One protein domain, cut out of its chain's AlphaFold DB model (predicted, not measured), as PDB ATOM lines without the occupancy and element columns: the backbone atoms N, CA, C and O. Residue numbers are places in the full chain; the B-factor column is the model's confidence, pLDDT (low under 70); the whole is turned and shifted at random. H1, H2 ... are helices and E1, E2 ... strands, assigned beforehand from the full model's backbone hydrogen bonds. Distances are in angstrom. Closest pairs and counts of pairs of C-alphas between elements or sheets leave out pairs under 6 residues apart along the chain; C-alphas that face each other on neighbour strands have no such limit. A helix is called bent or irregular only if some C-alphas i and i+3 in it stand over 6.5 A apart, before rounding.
ATOM      1  N   GLU A 273     -20.216  58.839   3.566       81.31
ATOM      2  CA  GLU A 273     -19.854  57.788   2.610       81.31
ATOM      3  C   GLU A 273     -18.787  56.848   3.179       81.31
ATOM      4  O   GLU A 273     -18.938  55.629   3.077       81.31
ATOM      5  N   HIS A 274     -17.766  57.399   3.840       83.31
ATOM      6  CA  HIS A 274     -16.728  56.640   4.530       83.31
ATOM      7  C   HIS A 274     -17.314  55.762   5.646       83.31
ATOM      8  O   HIS A 274     -17.044  54.563   5.685       83.31
ATOM      9  N   LEU A 275     -18.173  56.323   6.507       82.81
ATOM     10  CA  LEU A 275     -18.858  55.591   7.577       82.81
ATOM     11  C   LEU A 275     -19.661  54.417   7.009       82.81
ATOM     12  O   LEU A 275     -19.534  53.283   7.467       82.81
ATOM     13  N   LEU A 276     -20.467  54.668   5.976       83.75
ATOM     14  CA  LEU A 276     -21.275  53.633   5.334       83.75
ATOM     15  C   LEU A 276     -20.410  52.574   4.644       83.75
ATOM     16  O   LEU A 276     -20.765  51.395   4.668       83.75
ATOM     17  N   ALA A 277     -19.292  52.958   4.029       86.88
ATOM     18  CA  ALA A 277     -18.347  52.015   3.438       86.88
ATOM     19  C   ALA A 277     -17.724  51.109   4.511       86.88
ATOM     20  O   ALA A 277     -17.745  49.886   4.358       86.88
ATOM     21  N   LEU A 278     -17.275  51.687   5.628       88.50
ATOM     22  CA  LEU A 278     -16.715  50.950   6.760       88.50
ATOM     23  C   LEU A 278     -17.731  49.960   7.341       88.50
ATOM     24  O   LEU A 278     -17.438  48.776   7.504       88.50
ATOM     25  N   PHE A 279     -18.962  50.411   7.582       88.88
ATOM     26  CA  PHE A 279     -20.014  49.553   8.121       88.88
ATOM     27  C   PHE A 279     -20.472  48.467   7.137       88.88
ATOM     28  O   PHE A 279     -20.880  47.395   7.573       88.88
ATOM     29  N   ARG A 280     -20.371  48.680   5.818       90.25
ATOM     30  CA  ARG A 280     -20.607  47.615   4.822       90.25
ATOM     31  C   ARG A 280     -19.523  46.540   4.868       90.25
ATOM     32  O   ARG A 280     -19.856  45.358   4.792       90.25
ATOM     33  N   ILE A 281     -18.255  46.927   5.029       93.81
ATOM     34  CA  ILE A 281     -17.156  45.970   5.242       93.81
ATOM     35  C   ILE A 281     -17.407  45.176   6.520       93.81
ATOM     36  O   ILE A 281     -17.347  43.946   6.495       93.81
ATOM     37  N   LEU A 282     -17.763  45.866   7.607       94.56
ATOM     38  CA  LEU A 282     -18.085  45.225   8.875       94.56
ATOM     39  C   LEU A 282     -19.293  44.285   8.754       94.56
ATOM     40  O   LEU A 282     -19.277  43.195   9.316       94.56
ATOM     41  N   ALA A 283     -20.318  44.665   7.987       92.38
ATOM     42  CA  ALA A 283     -21.498  43.837   7.752       92.38
ATOM     43  C   ALA A 283     -21.141  42.539   7.024       92.38
ATOM     44  O   ALA A 283     -21.599  41.474   7.438       92.38
ATOM     45  N   GLY A 284     -20.312  42.625   5.979       94.50
ATOM     46  CA  GLY A 284     -19.804  41.458   5.260       94.50
ATOM     47  C   GLY A 284     -18.924  40.578   6.146       94.50
ATOM     48  O   GLY A 284     -19.125  39.369   6.207       94.50
ATOM     49  N   TRP A 285     -18.009  41.183   6.908       96.94
ATOM     50  CA  TRP A 285     -17.176  40.457   7.867       96.94
ATOM     51  C   TRP A 285     -18.019  39.741   8.929       96.94
ATOM     52  O   TRP A 285     -17.783  38.568   9.213       96.94
ATOM     53  N   LEU A 286     -19.037  40.400   9.488       95.62
ATOM     54  CA  LEU A 286     -19.935  39.779  10.457       95.62
ATOM     55  C   LEU A 286     -20.720  38.633   9.813       95.62
ATOM     56  O   LEU A 286     -20.854  37.586  10.436       95.62
ATOM     57  N   ALA A 287     -21.209  38.780   8.580       93.69
ATOM     58  CA  ALA A 287     -21.902  37.698   7.880       93.69
ATOM     59  C   ALA A 287     -21.020  36.443   7.732       93.69
ATOM     60  O   ALA A 287     -21.495  35.339   8.001       93.69
ATOM     61  N   ASP A 288     -19.737  36.621   7.406       95.69
ATOM     62  CA  ASP A 288     -18.766  35.526   7.262       95.69
ATOM     63  C   ASP A 288     -18.436  34.840   8.601       95.69
ATOM     64  O   ASP A 288     -18.110  33.654   8.640       95.69
ATOM     65  N   ASN A 289     -18.505  35.582   9.711       96.12
ATOM     66  CA  ASN A 289     -18.040  35.126  11.022       96.12
ATOM     67  C   ASN A 289     -19.167  34.820  12.018       96.12
ATOM     68  O   ASN A 289     -18.905  34.251  13.076       96.12
ATOM     69  N   ARG A 290     -20.426  35.147  11.705       93.75
ATOM     70  CA  ARG A 290     -21.558  35.036  12.642       93.75
ATOM     71  C   ARG A 290     -21.727  33.623  13.199       93.75
ATOM     72  O   ARG A 290     -21.997  33.476  14.384       93.75
ATOM     73  N   SER A 291     -21.552  32.589  12.375       94.62
ATOM     74  CA  SER A 291     -21.690  31.186  12.802       94.62
ATOM     75  C   SER A 291     -20.566  30.696  13.716       94.62
ATOM     76  O   SER A 291     -20.689  29.624  14.299       94.62
ATOM     77  N   ARG A 292     -19.464  31.449  13.809       95.75
ATOM     78  CA  ARG A 292     -18.309  31.146  14.662       95.75
ATOM     79  C   ARG A 292     -18.525  31.636  16.094       95.75
ATOM     80  O   ARG A 292     -17.849  31.162  17.001       95.75
ATOM     81  N   LEU A 293     -19.458  32.572  16.295       94.12
ATOM     82  CA  LEU A 293     -19.814  33.126  17.599       94.12
ATOM     83  C   LEU A 293     -20.703  32.147  18.377       94.12
ATOM     84  O   LEU A 293     -21.729  31.690  17.872       94.12
ATOM     85  N   GLY A 294     -20.335  31.860  19.622       91.62
ATOM     86  CA  GLY A 294     -21.064  30.950  20.500       91.62
ATOM     87  C   GLY A 294     -21.119  31.430  21.947       91.62
ATOM     88  O   GLY A 294     -20.452  32.388  22.332       91.62
ATOM     89  N   PHE A 295     -21.918  30.734  22.756       89.94
ATOM     90  CA  PHE A 295     -22.122  31.040  24.170       89.94
ATOM     91  C   PHE A 295     -22.063  29.759  24.990       89.94
ATOM     92  O   PHE A 295     -22.778  28.802  24.695       89.94
ATOM     93  N   ALA A 296     -21.249  29.768  26.040       89.75
ATOM     94  CA  ALA A 296     -21.283  28.756  27.085       89.75
ATOM     95  C   ALA A 296     -21.932  29.372  28.336       89.75
ATOM     96  O   ALA A 296     -21.282  30.179  29.007       89.75
ATOM     97  N   PRO A 297     -23.210  29.068  28.633       85.44
ATOM     98  CA  PRO A 297     -23.876  29.594  29.820       85.44
ATOM     99  C   PRO A 297     -23.204  29.071  31.093       85.44
ATOM    100  O   PRO A 297     -22.780  27.917  31.151       85.44
ATOM    101  N   HIS A 298     -23.128  29.912  32.122       81.88
ATOM    102  CA  HIS A 298     -22.741  29.480  33.465       81.88
ATOM    103  C   HIS A 298     -23.982  28.924  34.170       81.88
ATOM    104  O   HIS A 298     -24.985  29.625  34.287       81.88
ATOM    105  N   GLU A 299     -23.934  27.661  34.606       60.44
ATOM    106  CA  GLU A 299     -25.092  26.951  35.184       60.44
ATOM    107  C   GLU A 299     -25.540  27.502  36.555       60.44
ATOM    108  O   GLU A 299     -26.673  27.269  36.972       60.44
ATOM    109  N   ASP A 300     -24.702  28.296  37.228       55.47
ATOM    110  CA  ASP A 300     -24.992  28.879  38.540       55.47
ATOM    111  C   ASP A 300     -25.523  30.310  38.427       55.47
ATOM    112  O   ASP A 300     -24.786  31.293  38.486       55.47
ATOM    113  N   SER A 301     -26.836  30.458  38.306       47.22
ATOM    114  CA  SER A 301     -27.499  31.685  38.758       47.22
ATOM    115  C   SER A 301     -28.978  31.419  38.983       47.22
ATOM    116  O   SER A 301     -29.820  31.609  38.114       47.22
ATOM    117  N   GLY A 302     -29.338  31.041  40.212       51.41
ATOM    118  CA  GLY A 302     -30.713  31.165  40.717       51.41
ATOM    119  C   GLY A 302     -31.193  32.626  40.822       51.41
ATOM    120  O   GLY A 302     -32.027  32.938  41.667       51.41
ATOM    121  N   THR A 303     -30.641  33.530  40.010       52.66
ATOM    122  CA  THR A 303     -30.884  34.970  39.955       52.66
ATOM    123  C   THR A 303     -31.299  35.356  38.532       52.66
ATOM    124  O   THR A 303     -31.029  34.649  37.568       52.66
ATOM    125  N   SER A 304     -31.964  36.501  38.371       53.91
ATOM    126  CA  SER A 304     -32.356  37.071  37.069       53.91
ATOM    127  C   SER A 304     -31.173  37.534  36.196       53.91
ATOM    128  O   SER A 304     -31.391  38.102  35.125       53.91
ATOM    129  N   LEU A 305     -29.936  37.317  36.653       55.94
ATOM    130  CA  LEU A 305     -28.701  37.633  35.949       55.94
ATOM    131  C   LEU A 305     -28.220  36.406  35.178       55.94
ATOM    132  O   LEU A 305     -27.848  35.412  35.790       55.94
ATOM    133  N   CYS A 306     -28.169  36.490  33.849       73.25
ATOM    134  CA  CYS A 306     -27.569  35.431  33.038       73.25
ATOM    135  C   CYS A 306     -26.117  35.783  32.713       73.25
ATOM    136  O   CYS A 306     -25.836  36.871  32.203       73.25
ATOM    137  N   PHE A 307     -25.209  34.842  32.961       84.69
ATOM    138  CA  PHE A 307     -23.800  34.940  32.588       84.69
ATOM    139  C   PHE A 307     -23.466  33.867  31.558       84.69
ATOM    140  O   PHE A 307     -23.848  32.706  31.710       84.69
ATOM    141  N   ALA A 308     -22.723  34.239  30.520       88.06
ATOM    142  CA  ALA A 308     -22.178  33.285  29.564       88.06
ATOM    143  C   ALA A 308     -20.738  33.649  29.208       88.06
ATOM    144  O   ALA A 308     -20.403  34.820  29.048       88.06
ATOM    145  N   THR A 309     -19.890  32.639  29.046       91.00
ATOM    146  CA  THR A 309     -18.609  32.823  28.366       91.00
ATOM    147  C   THR A 309     -18.881  32.983  26.876       91.00
ATOM    148  O   THR A 309     -19.582  32.163  26.275       91.00
ATOM    149  N   LEU A 310     -18.330  34.040  26.287       92.31
ATOM    150  CA  LEU A 310     -18.369  34.270  24.853       92.31
ATOM    151  C   LEU A 310     -17.327  33.385  24.174       92.31
ATOM    152  O   LEU A 310     -16.169  33.343  24.603       92.31
ATOM    153  N   LEU A 311     -17.740  32.695  23.115       93.94
ATOM    154  CA  LEU A 311     -16.893  31.794  22.346       93.94
ATOM    155  C   LEU A 311     -16.745  32.279  20.904       93.94
ATOM    156  O   LEU A 311     -17.709  32.762  20.311       93.94
ATOM    157  N   PHE A 312     -15.569  32.071  20.321       95.00
ATOM    158  CA  PHE A 312     -15.323  32.224  18.889       95.00
ATOM    159  C   PHE A 312     -14.577  30.987  18.381       95.00
ATOM    160  O   PHE A 312     -13.509  30.669  18.894       95.00
ATOM    161  N   ASP A 313     -15.159  30.234  17.443       95.12
ATOM    162  CA  ASP A 313     -14.670  28.902  17.031       95.12
ATOM    163  C   ASP A 313     -14.438  27.934  18.210       95.12
ATOM    164  O   ASP A 313     -13.534  27.100  18.201       95.12
ATOM    165  N   ASN A 314     -15.305  28.004  19.225       92.31
ATOM    166  CA  ASN A 314     -15.209  27.252  20.486       92.31
ATOM    167  C   ASN A 314     -14.035  27.651  21.401       92.31
ATOM    168  O   ASN A 314     -13.823  27.005  22.427       92.31
ATOM    169  N   GLU A 315     -13.295  28.711  21.082       93.25
ATOM    170  CA  GLU A 315     -12.284  29.290  21.967       93.25
ATOM    171  C   GLU A 315     -12.920  30.368  22.854       93.25
ATOM    172  O   GLU A 315     -13.736  31.160  22.385       93.25
ATOM    173  N   GLU A 316     -12.559  30.411  24.139       92.19
ATOM    174  CA  GLU A 316     -13.023  31.464  25.050       92.19
ATOM    175  C   GLU A 316     -12.430  32.818  24.645       92.19
ATOM    176  O   GLU A 316     -11.208  32.975  24.593       92.19
ATOM    177  N   VAL A 317     -13.294  33.803  24.399       92.44
ATOM    178  CA  VAL A 317     -12.880  35.142  23.950       92.44
ATOM    179  C   VAL A 317     -13.402  36.273  24.818       92.44
ATOM    180  O   VAL A 317     -12.979  37.411  24.635       92.44
ATOM    181  N   GLY A 318     -14.314  36.002  25.749       91.75
ATOM    182  CA  GLY A 318     -14.948  37.081  26.487       91.75
ATOM    183  C   GLY A 318     -16.059  36.662  27.434       91.75
ATOM    184  O   GLY A 318     -16.299  35.478  27.683       91.75
ATOM    185  N   LEU A 319     -16.773  37.671  27.921       89.62
ATOM    186  CA  LEU A 319     -17.902  37.543  28.830       89.62
ATOM    187  C   LEU A 319     -19.143  38.205  28.230       89.62
ATOM    188  O   LEU A 319     -19.077  39.302  27.681       89.62
ATOM    189  N   PHE A 320     -20.286  37.553  28.406       89.38
ATOM    190  CA  PHE A 320     -21.609  38.127  28.227       89.38
ATOM    191  C   PHE A 320     -22.342  38.159  29.571       89.38
ATOM    192  O   PHE A 320     -22.362  37.163  30.303       89.38
ATOM    193  N   ARG A 321     -22.979  39.292  29.877       86.19
ATOM    194  CA  ARG A 321     -23.851  39.469  31.043       86.19
ATOM    195  C   ARG A 321     -25.188  40.062  30.615       86.19
ATOM    196  O   ARG A 321     -25.224  41.017  29.843       86.19
ATOM    197  N   TRP A 322     -26.271  39.530  31.170       81.88
ATOM    198  CA  TRP A 322     -27.619  40.069  31.023       81.88
ATOM    199  C   TRP A 322     -28.214  40.423  32.382       81.88
ATOM    200  O   TRP A 322     -28.306  39.563  33.257       81.88
ATOM    201  N   SER A 323     -28.655  41.670  32.536       72.81
ATOM    202  CA  SER A 323     -29.337  42.171  33.741       72.81
ATOM    203  C   SER A 323     -30.540  43.064  33.408       72.81
ATOM    204  O   SER A 323     -30.869  43.976  34.160       72.81
ATOM    205  N   GLY A 324     -31.172  42.839  32.249       73.31
ATOM    206  CA  GLY A 324     -32.158  43.744  31.635       73.31
ATOM    207  C   GLY A 324     -31.595  44.539  30.450       73.31
ATOM    208  O   GLY A 324     -32.344  44.927  29.557       73.31
ATOM    209  N   THR A 325     -30.271  44.686  30.395       73.81
ATOM    210  CA  THR A 325     -29.483  45.103  29.228       73.81
ATOM    211  C   THR A 325     -28.308  44.144  29.039       73.81
ATOM    212  O   THR A 325     -27.926  43.431  29.973       73.81
ATOM    213  N   ALA A 326     -27.747  44.103  27.831       79.81
ATOM    214  CA  ALA A 326     -26.606  43.269  27.484       79.81
ATOM    215  C   ALA A 326     -25.283  44.008  27.714       79.81
ATOM    216  O   ALA A 326     -25.105  45.146  27.271       79.81
ATOM    217  N   THR A 327     -24.348  43.309  28.348       84.12
ATOM    218  CA  THR A 327     -22.939  43.694  28.451       84.12
ATOM    219  C   THR A 327     -22.092  42.640  27.762       84.12
ATOM    220  O   THR A 327     -22.275  41.445  28.013       84.12
ATOM    221  N   ILE A 328     -21.161  43.078  26.919       87.50
ATOM    222  CA  ILE A 328     -20.186  42.218  26.246       87.50
ATOM    223  C   ILE A 328     -18.788  42.744  26.538       87.50
ATOM    224  O   ILE A 328     -18.542  43.938  26.407       87.50
ATOM    225  N   GLU A 329     -17.872  41.848  26.879       88.31
ATOM    226  CA  GLU A 329     -16.461  42.150  27.112       88.31
ATOM    227  C   GLU A 329     -15.594  41.150  26.343       88.31
ATOM    228  O   GLU A 329     -15.871  39.951  26.385       88.31
ATOM    229  N   LEU A 330     -14.540  41.620  25.669       88.19
ATOM    230  CA  LEU A 330     -13.514  40.774  25.054       88.19
ATOM    231  C   LEU A 330     -12.277  40.706  25.946       88.19
ATOM    232  O   LEU A 330     -11.792  41.731  26.431       88.19
ATOM    233  N   TRP A 331     -11.759  39.496  26.142       86.56
ATOM    234  CA  TRP A 331     -10.590  39.238  26.974       86.56
ATOM    235  C   TRP A 331      -9.281  39.290  26.190       86.56
ATOM    236  O   TRP A 331      -9.218  38.941  25.010       86.56
ATOM    237  N   GLY A 332      -8.221  39.674  26.897       80.25
ATOM    238  CA  GLY A 332      -6.849  39.595  26.426       80.25
ATOM    239  C   GLY A 332      -6.220  38.218  26.565       80.25
ATOM    240  O   GLY A 332      -6.898  37.191  26.626       80.25
ATOM    241  N   ALA A 333      -4.888  38.193  26.554       76.50
ATOM    242  CA  ALA A 333      -4.104  36.972  26.699       76.50
ATOM    243  C   ALA A 333      -4.370  36.301  28.051       76.50
ATOM    244  O   ALA A 333      -4.462  35.072  28.125       76.50
ATOM    245  N   ASP A 334      -4.568  37.120  29.084       75.19
ATOM    246  CA  ASP A 334      -4.979  36.681  30.405       75.19
ATOM    247  C   ASP A 334      -6.508  36.687  30.519       75.19
ATOM    248  O   ASP A 334      -7.189  37.686  30.265       75.19
ATOM    249  N   ARG A 335      -7.069  35.541  30.921       68.25
ATOM    250  CA  ARG A 335      -8.507  35.407  31.192       68.25
ATOM    251  C   ARG A 335      -8.898  36.438  32.255       68.25
ATOM    252  O   ARG A 335      -8.196  36.564  33.254       68.25
ATOM    253  N   TYR A 336     -10.022  37.129  32.049       70.19
ATOM    254  CA  TYR A 336     -10.538  38.218  32.899       70.19
ATOM    255  C   TYR A 336      -9.832  39.575  32.775       70.19
ATOM    256  O   TYR A 336     -10.248  40.523  33.438       70.19
ATOM    257  N   GLN A 337      -8.826  39.713  31.906       77.25
ATOM    258  CA  GLN A 337      -8.356  41.028  31.483       77.25
ATOM    259  C   GLN A 337      -9.220  41.511  30.318       77.25
ATOM    260  O   GLN A 337      -9.017  41.094  29.180       77.25
ATOM    261  N   THR A 338     -10.191  42.378  30.585       79.12
ATOM    262  CA  THR A 338     -10.987  43.009  29.522       79.12
ATOM    263  C   THR A 338     -10.098  43.949  28.705       79.12
ATOM    264  O   THR A 338      -9.320  44.708  29.273       79.12
ATOM    265  N   ILE A 339     -10.175  43.883  27.373       80.62
ATOM    266  CA  ILE A 339      -9.487  44.821  26.464       80.62
ATOM    267  C   ILE A 339     -10.475  45.863  25.941       80.62
ATOM    268  O   ILE A 339     -10.181  47.056  25.912       80.62
ATOM    269  N   VAL A 340     -11.654  45.407  25.530       81.62
ATOM    270  CA  VAL A 340     -12.751  46.244  25.040       81.62
ATOM    271  C   VAL A 340     -14.071  45.647  25.506       81.62
ATOM    272  O   VAL A 340     -14.199  44.430  25.653       81.62
ATOM    273  N   GLY A 341     -15.057  46.499  25.724       82.62
ATOM    274  CA  GLY A 341     -16.397  46.110  26.120       82.62
ATOM    275  C   GLY A 341     -17.449  47.169  25.807       82.62
ATOM    276  O   GLY A 341     -17.167  48.362  25.683       82.62
ATOM    277  N   ALA A 342     -18.682  46.704  25.672       80.38
ATOM    278  CA  ALA A 342     -19.856  47.523  25.428       80.38
ATOM    279  C   ALA A 342     -20.953  47.159  26.432       80.38
ATOM    280  O   ALA A 342     -21.190  45.983  26.717       80.38
ATOM    281  N   TRP A 343     -21.624  48.180  26.959       75.88
ATOM    282  CA  TRP A 343     -22.634  48.063  28.010       75.88
ATOM    283  C   TRP A 343     -23.977  48.631  27.549       75.88
ATOM    284  O   TRP A 343     -24.035  49.426  26.608       75.88
ATOM    285  N   GLY A 344     -25.058  48.220  28.216       72.88
ATOM    286  CA  GLY A 344     -26.383  48.806  28.011       72.88
ATOM    287  C   GLY A 344     -27.033  48.452  26.670       72.88
ATOM    288  O   GLY A 344     -27.951  49.140  26.240       72.88
ATOM    289  N   GLN A 345     -26.565  47.403  25.993       75.50
ATOM    290  CA  GLN A 345     -26.993  47.078  24.632       75.50
ATOM    291  C   GLN A 345     -28.288  46.260  24.620       75.50
ATOM    292  O   GLN A 345     -28.601  45.532  25.570       75.50
ATOM    293  N   ALA A 346     -29.048  46.330  23.526       70.50
ATOM    294  CA  ALA A 346     -30.176  45.426  23.345       70.50
ATOM    295  C   ALA A 346     -29.657  43.997  23.123       70.50
ATOM    296  O   ALA A 346     -28.738  43.775  22.340       70.50
ATOM    297  N   GLN A 347     -30.271  42.998  23.766       68.06
ATOM    298  CA  GLN A 347     -29.842  41.597  23.628       68.06
ATOM    299  C   GLN A 347     -29.838  41.116  22.172       68.06
ATOM    300  O   GLN A 347     -29.003  40.298  21.789       68.06
ATOM    301  N   ALA A 348     -30.772  41.616  21.360       72.94
ATOM    302  CA  ALA A 348     -30.862  41.261  19.951       72.94
ATOM    303  C   ALA A 348     -29.578  41.619  19.183       72.94
ATOM    304  O   ALA A 348     -29.257  40.952  18.202       72.94
ATOM    305  N   ASP A 349     -28.858  42.653  19.628       79.38
ATOM    306  CA  ASP A 349     -27.746  43.323  18.939       79.38
ATOM    307  C   ASP A 349     -26.397  42.652  19.182       79.38
ATOM    308  O   ASP A 349     -25.358  43.135  18.754       79.38
ATOM    309  N   LEU A 350     -26.401  41.514  19.865       86.00
ATOM    310  CA  LEU A 350     -25.209  40.862  20.375       86.00
ATOM    311  C   LEU A 350     -24.142  40.557  19.300       86.00
ATOM    312  O   LEU A 350     -22.983  40.919  19.521       86.00
ATOM    313  N   PRO A 351     -24.461  39.964  18.128       91.12
ATOM    314  CA  PRO A 351     -23.463  39.770  17.073       91.12
ATOM    315  C   PRO A 351     -22.963  41.091  16.482       91.12
ATOM    316  O   PRO A 351     -21.797  41.194  16.105       91.12
ATOM    317  N   GLU A 352     -23.832  42.099  16.398       91.00
ATOM    318  CA  GLU A 352     -23.469  43.409  15.871       91.00
ATOM    319  C   GLU A 352     -22.542  44.180  16.823       91.00
ATOM    320  O   GLU A 352     -21.537  44.737  16.385       91.00
ATOM    321  N   VAL A 353     -22.815  44.133  18.128       88.94
ATOM    322  CA  VAL A 353     -21.939  44.684  19.172       88.94
ATOM    323  C   VAL A 353     -20.589  43.961  19.168       88.94
ATOM    324  O   VAL A 353     -19.547  44.610  19.191       88.94
ATOM    325  N   PHE A 354     -20.578  42.626  19.070       92.06
ATOM    326  CA  PHE A 354     -19.334  41.857  18.956       92.06
ATOM    327  C   PHE A 354     -18.491  42.289  17.748       92.06
ATOM    328  O   PHE A 354     -17.273  42.442  17.865       92.06
ATOM    329  N   ALA A 355     -19.125  42.522  16.595       93.75
ATOM    330  CA  ALA A 355     -18.431  42.996  15.405       93.75
ATOM    331  C   ALA A 355     -17.807  44.380  15.612       93.75
ATOM    332  O   ALA A 355     -16.661  44.584  15.222       93.75
ATOM    333  N   LEU A 356     -18.509  45.307  16.270       89.44
ATOM    334  CA  LEU A 356     -17.942  46.618  16.591       89.44
ATOM    335  C   LEU A 356     -16.752  46.517  17.546       89.44
ATOM    336  O   LEU A 356     -15.749  47.178  17.318       89.44
ATOM    337  N   LEU A 357     -16.807  45.641  18.555       89.25
ATOM    338  CA  LEU A 357     -15.654  45.411  19.434       89.25
ATOM    339  C   LEU A 357     -14.456  44.857  18.646       89.25
ATOM    340  O   LEU A 357     -13.315  45.222  18.909       89.25
ATOM    341  N   CYS A 358     -14.694  44.016  17.637       91.50
ATOM    342  CA  CYS A 358     -13.634  43.551  16.739       91.50
ATOM    343  C   CYS A 358     -13.105  44.662  15.820       91.50
ATOM    344  O   CYS A 358     -11.911  44.673  15.522       91.50
ATOM    345  N   LEU A 359     -13.963  45.592  15.385       90.12
ATOM    346  CA  LEU A 359     -13.555  46.777  14.629       90.12
ATOM    347  C   LEU A 359     -12.628  47.667  15.464       90.12
ATOM    348  O   LEU A 359     -11.592  48.092  14.964       90.12
ATOM    349  N   ASP A 360     -12.938  47.865  16.741       85.19
ATOM    350  CA  ASP A 360     -12.093  48.628  17.663       85.19
ATOM    351  C   ASP A 360     -10.702  48.001  17.810       85.19
ATOM    352  O   ASP A 360      -9.686  48.695  17.767       85.19
ATOM    353  N   LEU A 361     -10.631  46.669  17.918       84.31
ATOM    354  CA  LEU A 361      -9.359  45.942  17.967       84.31
ATOM    355  C   LEU A 361      -8.595  45.992  16.633       84.31
ATOM    356  O   LEU A 361      -7.361  46.035  16.635       84.31
ATOM    357  N   ALA A 362      -9.299  46.000  15.498       86.56
ATOM    358  CA  ALA A 362      -8.693  46.170  14.179       86.56
ATOM    359  C   ALA A 362      -8.088  47.578  14.017       86.56
ATOM    360  O   ALA A 362      -6.954  47.714  13.559       86.56
ATOM    361  N   GLU A 363      -8.806  48.615  14.453       81.19
ATOM    362  CA  GLU A 363      -8.327  50.001  14.457       81.19
ATOM    363  C   GLU A 363      -7.156  50.196  15.436       81.19
ATOM    364  O   GLU A 363      -6.168  50.843  15.094       81.19
ATOM    365  N   LEU A 364      -7.206  49.568  16.616       76.62
ATOM    366  CA  LEU A 364      -6.116  49.598  17.593       76.62
ATOM    367  C   LEU A 364      -4.821  48.982  17.042       76.62
ATOM    368  O   LEU A 364      -3.731  49.520  17.246       76.62
ATOM    369  N   ARG A 365      -4.926  47.886  16.281       74.69
ATOM    370  CA  ARG A 365      -3.780  47.286  15.581       74.69
ATOM    371  C   ARG A 365      -3.175  48.243  14.545       74.69
ATOM    372  O   ARG A 365      -1.957  48.250  14.372       74.69
ATOM    373  N   ALA A 366      -3.994  49.059  13.881       68.69
ATOM    374  CA  ALA A 366      -3.549  50.016  12.862       68.69
ATOM    375  C   ALA A 366      -2.787  51.234  13.431       68.69
ATOM    376  O   ALA A 366      -2.115  51.952  12.681       68.69
ATOM    377  N   ILE A 367      -2.869  51.468  14.744       66.00
ATOM    378  CA  ILE A 367      -2.091  52.489  15.465       66.00
ATOM    379  C   ILE A 367      -0.932  51.883  16.275       66.00
ATOM    380  O   ILE A 367      -0.451  52.498  17.221       66.00
ATOM    381  N   GLU A 368      -0.481  50.678  15.898       62.25
ATOM    382  CA  GLU A 368       0.601  49.919  16.553       62.25
ATOM    383  C   GLU A 368       0.318  49.558  18.025       62.25
ATOM    384  O   GLU A 368       1.224  49.194  18.779       62.25
ATOM    385  N   GLY A 369      -0.951  49.592  18.442       60.62
ATOM    386  CA  GLY A 369      -1.370  49.103  19.747       60.62
ATOM    387  C   GLY A 369      -1.160  47.592  19.848       60.62
ATOM    388  O   GLY A 369      -1.734  46.814  19.083       60.62
ATOM    389  N   ALA A 370      -0.339  47.155  20.805       59.09
ATOM    390  CA  ALA A 370      -0.161  45.736  21.084       59.09
ATOM    391  C   ALA A 370      -1.413  45.187  21.783       59.09
ATOM    392  O   ALA A 370      -1.604  45.383  22.982       59.09
ATOM    393  N   VAL A 371      -2.255  44.473  21.037       62.94
ATOM    394  CA  VAL A 371      -3.376  43.719  21.603       62.94
ATOM    395  C   VAL A 371      -3.024  42.244  21.620       62.94
ATOM    396  O   VAL A 371      -2.946  41.595  20.579       62.94
ATOM    397  N   ALA A 372      -2.842  41.698  22.815       69.75
ATOM    398  CA  ALA A 372      -2.709  40.265  22.986       69.75
ATOM    399  C   ALA A 372      -4.104  39.680  23.229       69.75
ATOM    400  O   ALA A 372      -4.637  39.820  24.322       69.75
ATOM    401  N   VAL A 373      -4.704  39.050  22.217       78.25
ATOM    402  CA  VAL A 373      -5.925  38.239  22.356       78.25
ATOM    403  C   VAL A 373      -5.510  36.773  22.378       78.25
ATOM    404  O   VAL A 373      -4.721  36.341  21.538       78.25
ATOM    405  N   LYS A 374      -6.030  35.993  23.332       79.94
ATOM    406  CA  LYS A 374      -5.649  34.580  23.487       79.94
ATOM    407  C   LYS A 374      -6.085  33.701  22.308       79.94
ATOM    408  O   LYS A 374      -5.371  32.767  21.946       79.94
ATOM    409  N   SER A 375      -7.262  33.969  21.745       88.19
ATOM    410  CA  SER A 375      -7.837  33.169  20.665       88.19
ATOM    411  C   SER A 375      -7.132  33.429  19.334       88.19
ATOM    412  O   SER A 375      -7.225  34.521  18.772       88.19
ATOM    413  N   ALA A 376      -6.467  32.406  18.794       88.69
ATOM    414  CA  ALA A 376      -5.799  32.496  17.496       88.69
ATOM    415  C   ALA A 376      -6.816  32.666  16.358       88.69
ATOM    416  O   ALA A 376      -6.575  33.423  15.412       88.69
ATOM    417  N   ALA A 377      -7.973  32.005  16.474       92.31
ATOM    418  CA  ALA A 377      -9.068  32.129  15.519       92.31
ATOM    419  C   ALA A 377      -9.604  33.566  15.453       92.31
ATOM    420  O   ALA A 377      -9.805  34.097  14.355       92.31
ATOM    421  N   LEU A 378      -9.789  34.209  16.613       92.56
ATOM    422  CA  LEU A 378     -10.244  35.593  16.697       92.56
ATOM    423  C   LEU A 378      -9.174  36.575  16.204       92.56
ATOM    424  O   LEU A 378      -9.499  37.480  15.443       92.56
ATOM    425  N   VAL A 379      -7.897  36.367  16.548       90.56
ATOM    426  CA  VAL A 379      -6.783  37.188  16.032       90.56
ATOM    427  C   VAL A 379      -6.743  37.167  14.503       90.56
ATOM    428  O   VAL A 379      -6.616  38.219  13.876       90.56
ATOM    429  N   ALA A 380      -6.888  35.990  13.889       91.75
ATOM    430  CA  ALA A 380      -6.937  35.865  12.437       91.75
ATOM    431  C   ALA A 380      -8.164  36.575  11.839       91.75
ATOM    432  O   ALA A 380      -8.048  37.247  10.814       91.75
ATOM    433  N   ALA A 381      -9.329  36.472  12.488       94.88
ATOM    434  CA  ALA A 381     -10.548  37.144  12.040       94.88
ATOM    435  C   ALA A 381     -10.444  38.677  12.133       94.88
ATOM    436  O   ALA A 381     -10.831  39.363  11.188       94.88
ATOM    437  N   ILE A 382      -9.879  39.211  13.221       92.00
ATOM    438  CA  ILE A 382      -9.601  40.648  13.391       92.00
ATOM    439  C   ILE A 382      -8.574  41.119  12.356       92.00
ATOM    440  O   ILE A 382      -8.753  42.172  11.753       92.00
ATOM    441  N   GLY A 383      -7.528  40.325  12.100       90.06
ATOM    442  CA  GLY A 383      -6.561  40.603  11.038       90.06
ATOM    443  C   GLY A 383      -7.228  40.726   9.672       90.06
ATOM    444  O   GLY A 383      -7.047  41.730   9.001       90.06
ATOM    445  N   ASN A 384      -8.097  39.776   9.320       94.62
ATOM    446  CA  ASN A 384      -8.852  39.851   8.073       94.62
ATOM    447  C   ASN A 384      -9.765  41.087   7.992       94.62
ATOM    448  O   ASN A 384      -9.946  41.626   6.903       94.62
ATOM    449  N   LEU A 385     -10.353  41.539   9.106       94.44
ATOM    450  CA  LEU A 385     -11.124  42.785   9.129       94.44
ATOM    451  C   LEU A 385     -10.225  43.994   8.844       94.44
ATOM    452  O   LEU A 385     -10.576  44.815   8.000       94.44
ATOM    453  N   ALA A 386      -9.073  44.077   9.514       89.62
ATOM    454  CA  ALA A 386      -8.097  45.143   9.303       89.62
ATOM    455  C   ALA A 386      -7.620  45.191   7.843       89.62
ATOM    456  O   ALA A 386      -7.649  46.259   7.235       89.62
ATOM    457  N   ASP A 387      -7.293  44.036   7.256       90.88
ATOM    458  CA  ASP A 387      -6.865  43.928   5.858       90.88
ATOM    459  C   ASP A 387      -7.959  44.443   4.902       90.88
ATOM    460  O   ASP A 387      -7.680  45.261   4.030       90.88
ATOM    461  N   ARG A 388      -9.234  44.058   5.102       94.38
ATOM    462  CA  ARG A 388     -10.359  44.560   4.281       94.38
ATOM    463  C   ARG A 388     -10.513  46.083   4.372       94.38
ATOM    464  O   ARG A 388     -10.847  46.727   3.380       94.38
ATOM    465  N   ILE A 389     -10.319  46.656   5.562       90.31
ATOM    466  CA  ILE A 389     -10.396  48.106   5.802       90.31
ATOM    467  C   ILE A 389      -9.241  48.826   5.091       90.31
ATOM    468  O   ILE A 389      -9.455  49.869   4.471       90.31
ATOM    469  N   GLU A 390      -8.031  48.269   5.155       87.19
ATOM    470  CA  GLU A 390      -6.846  48.803   4.482       87.19
ATOM    471  C   GLU A 390      -6.972  48.731   2.956       87.19
ATOM    472  O   GLU A 390      -6.792  49.745   2.282       87.19
ATOM    473  N   GLU A 391      -7.374  47.581   2.411       89.94
ATOM    474  CA  GLU A 391      -7.609  47.377   0.975       89.94
ATOM    475  C   GLU A 391      -8.675  48.329   0.412       89.94
ATOM    476  O   GLU A 391      -8.574  48.781  -0.730       89.94
ATOM    477  N   ALA A 392      -9.682  48.674   1.220       88.50
ATOM    478  CA  ALA A 392     -10.710  49.646   0.863       88.50
ATOM    479  C   ALA A 392     -10.256  51.113   0.996       88.50
ATOM    480  O   ALA A 392     -11.033  52.020   0.700       88.50
ATOM    481  N   GLY A 393      -9.025  51.365   1.454       85.62
ATOM    482  CA  GLY A 393      -8.503  52.711   1.690       85.62
ATOM    483  C   GLY A 393      -9.153  53.424   2.879       85.62
ATOM    484  O   GLY A 393      -9.112  54.650   2.948       85.62
TER     485      GLY A 393
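What this domain is: This is residues 273 to 393 of the 408 residues of an uncharacterized protein of Salipiger mucosus DSM 16094 (UniProt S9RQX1). A strongly twisted sheet of five strands, E1 to E5, curls round the helix H2, while H1 and H3 run opposite ways beside each other and cross H2. The loop around Gly 302 lies at one end of the long axis, and the last printed residue, Gly 393, lies at the other. The printed part has 121 residues, with three named helices and five named strands in the order H1 E1 E2 E3 E4 E5 H2 H3, a mixed class. The sheet has the order E1 E2 E3 E4 E5 and is antiparallel throughout. The whole is compact, with a radius of gyration of the C-alphas of 14.5 A, and elongated, spanning 50 by 29 by 23 A.

Where its parts are: H1, residues 273 to 292, begins with C-alpha 273 at (-19.854, 57.788, 2.610), is 29.3 A long and has a kink of 34 degrees near residue 286. The strands are E1, residues 293 to 297; E2, 306 to 312; E3, 315 to 322, which bends by 55 degrees at residue 318; E4, 326 to 331; and E5, 338 to 345. H2, residues 347 to 366, begins with C-alpha 347 at (-29.842, 41.597, 23.628), is 29.6 A long and has a kink of 25 degrees near residue 354. H1 and H2 are irregular: C-alphas 288 and 291 are 7.6 A apart, and C-alphas 348 and 351 are 8.1 A apart. H3, residues 376 to 391, is 22.3 A long and ends with C-alpha 391 at (-7.609, 47.377, 0.975).

How they stand to each other: The strands form a meander, each the antiparallel neighbour of the one before, and each successive pair is a hairpin. Pairs within hydrogen-bond range include N 294 and O 311, 2.9 A, in E1 and E2; N 308 and O 320, 3.0 A, in E2 and E3; N 321 and O 327, 2.9 A, in E3 and E4; and N 328 and O 342, 2.9 A, in E4 and E5. H2 and H3 are on one face of the sheet, making two layers. The closest C-alphas of E5 and H2 are those of Val 340 and Leu 357, 6.4 A apart. H1 only grazes the sheet, with residues 286 to 292. H1 touches H3 at a shallow tilt of 25 degrees, opposite ways, closest at the C-alphas of Trp 285 and Leu 385, 6.6 A. H1 touches H2 with residues 282 to 290 alone, at a steep tilt of 67 degrees, closest at the C-alphas of Leu 286 and Ala 355, 6.1 A. H2 touches H3 with residues 358 to 366 alone, closest at the C-alphas of Ala 362 and Ala 386, 5.0 A; their tilt of 70.4 degrees is only just about perpendicular. Every O i to N i+4 pair is within hydrogen-bond range in H3, and 14 of 16 are in each of H1 and H2.

The domain as a whole: The two farthest C-alphas, those of Gly 302 and Gly 393, are 49.8 A apart. The printed part has no cut and no long link. Confidence is under 70 at residues 299 to 305, 335, 347 and 366 to 372; the mean pLDDT of the printed part is 83.3.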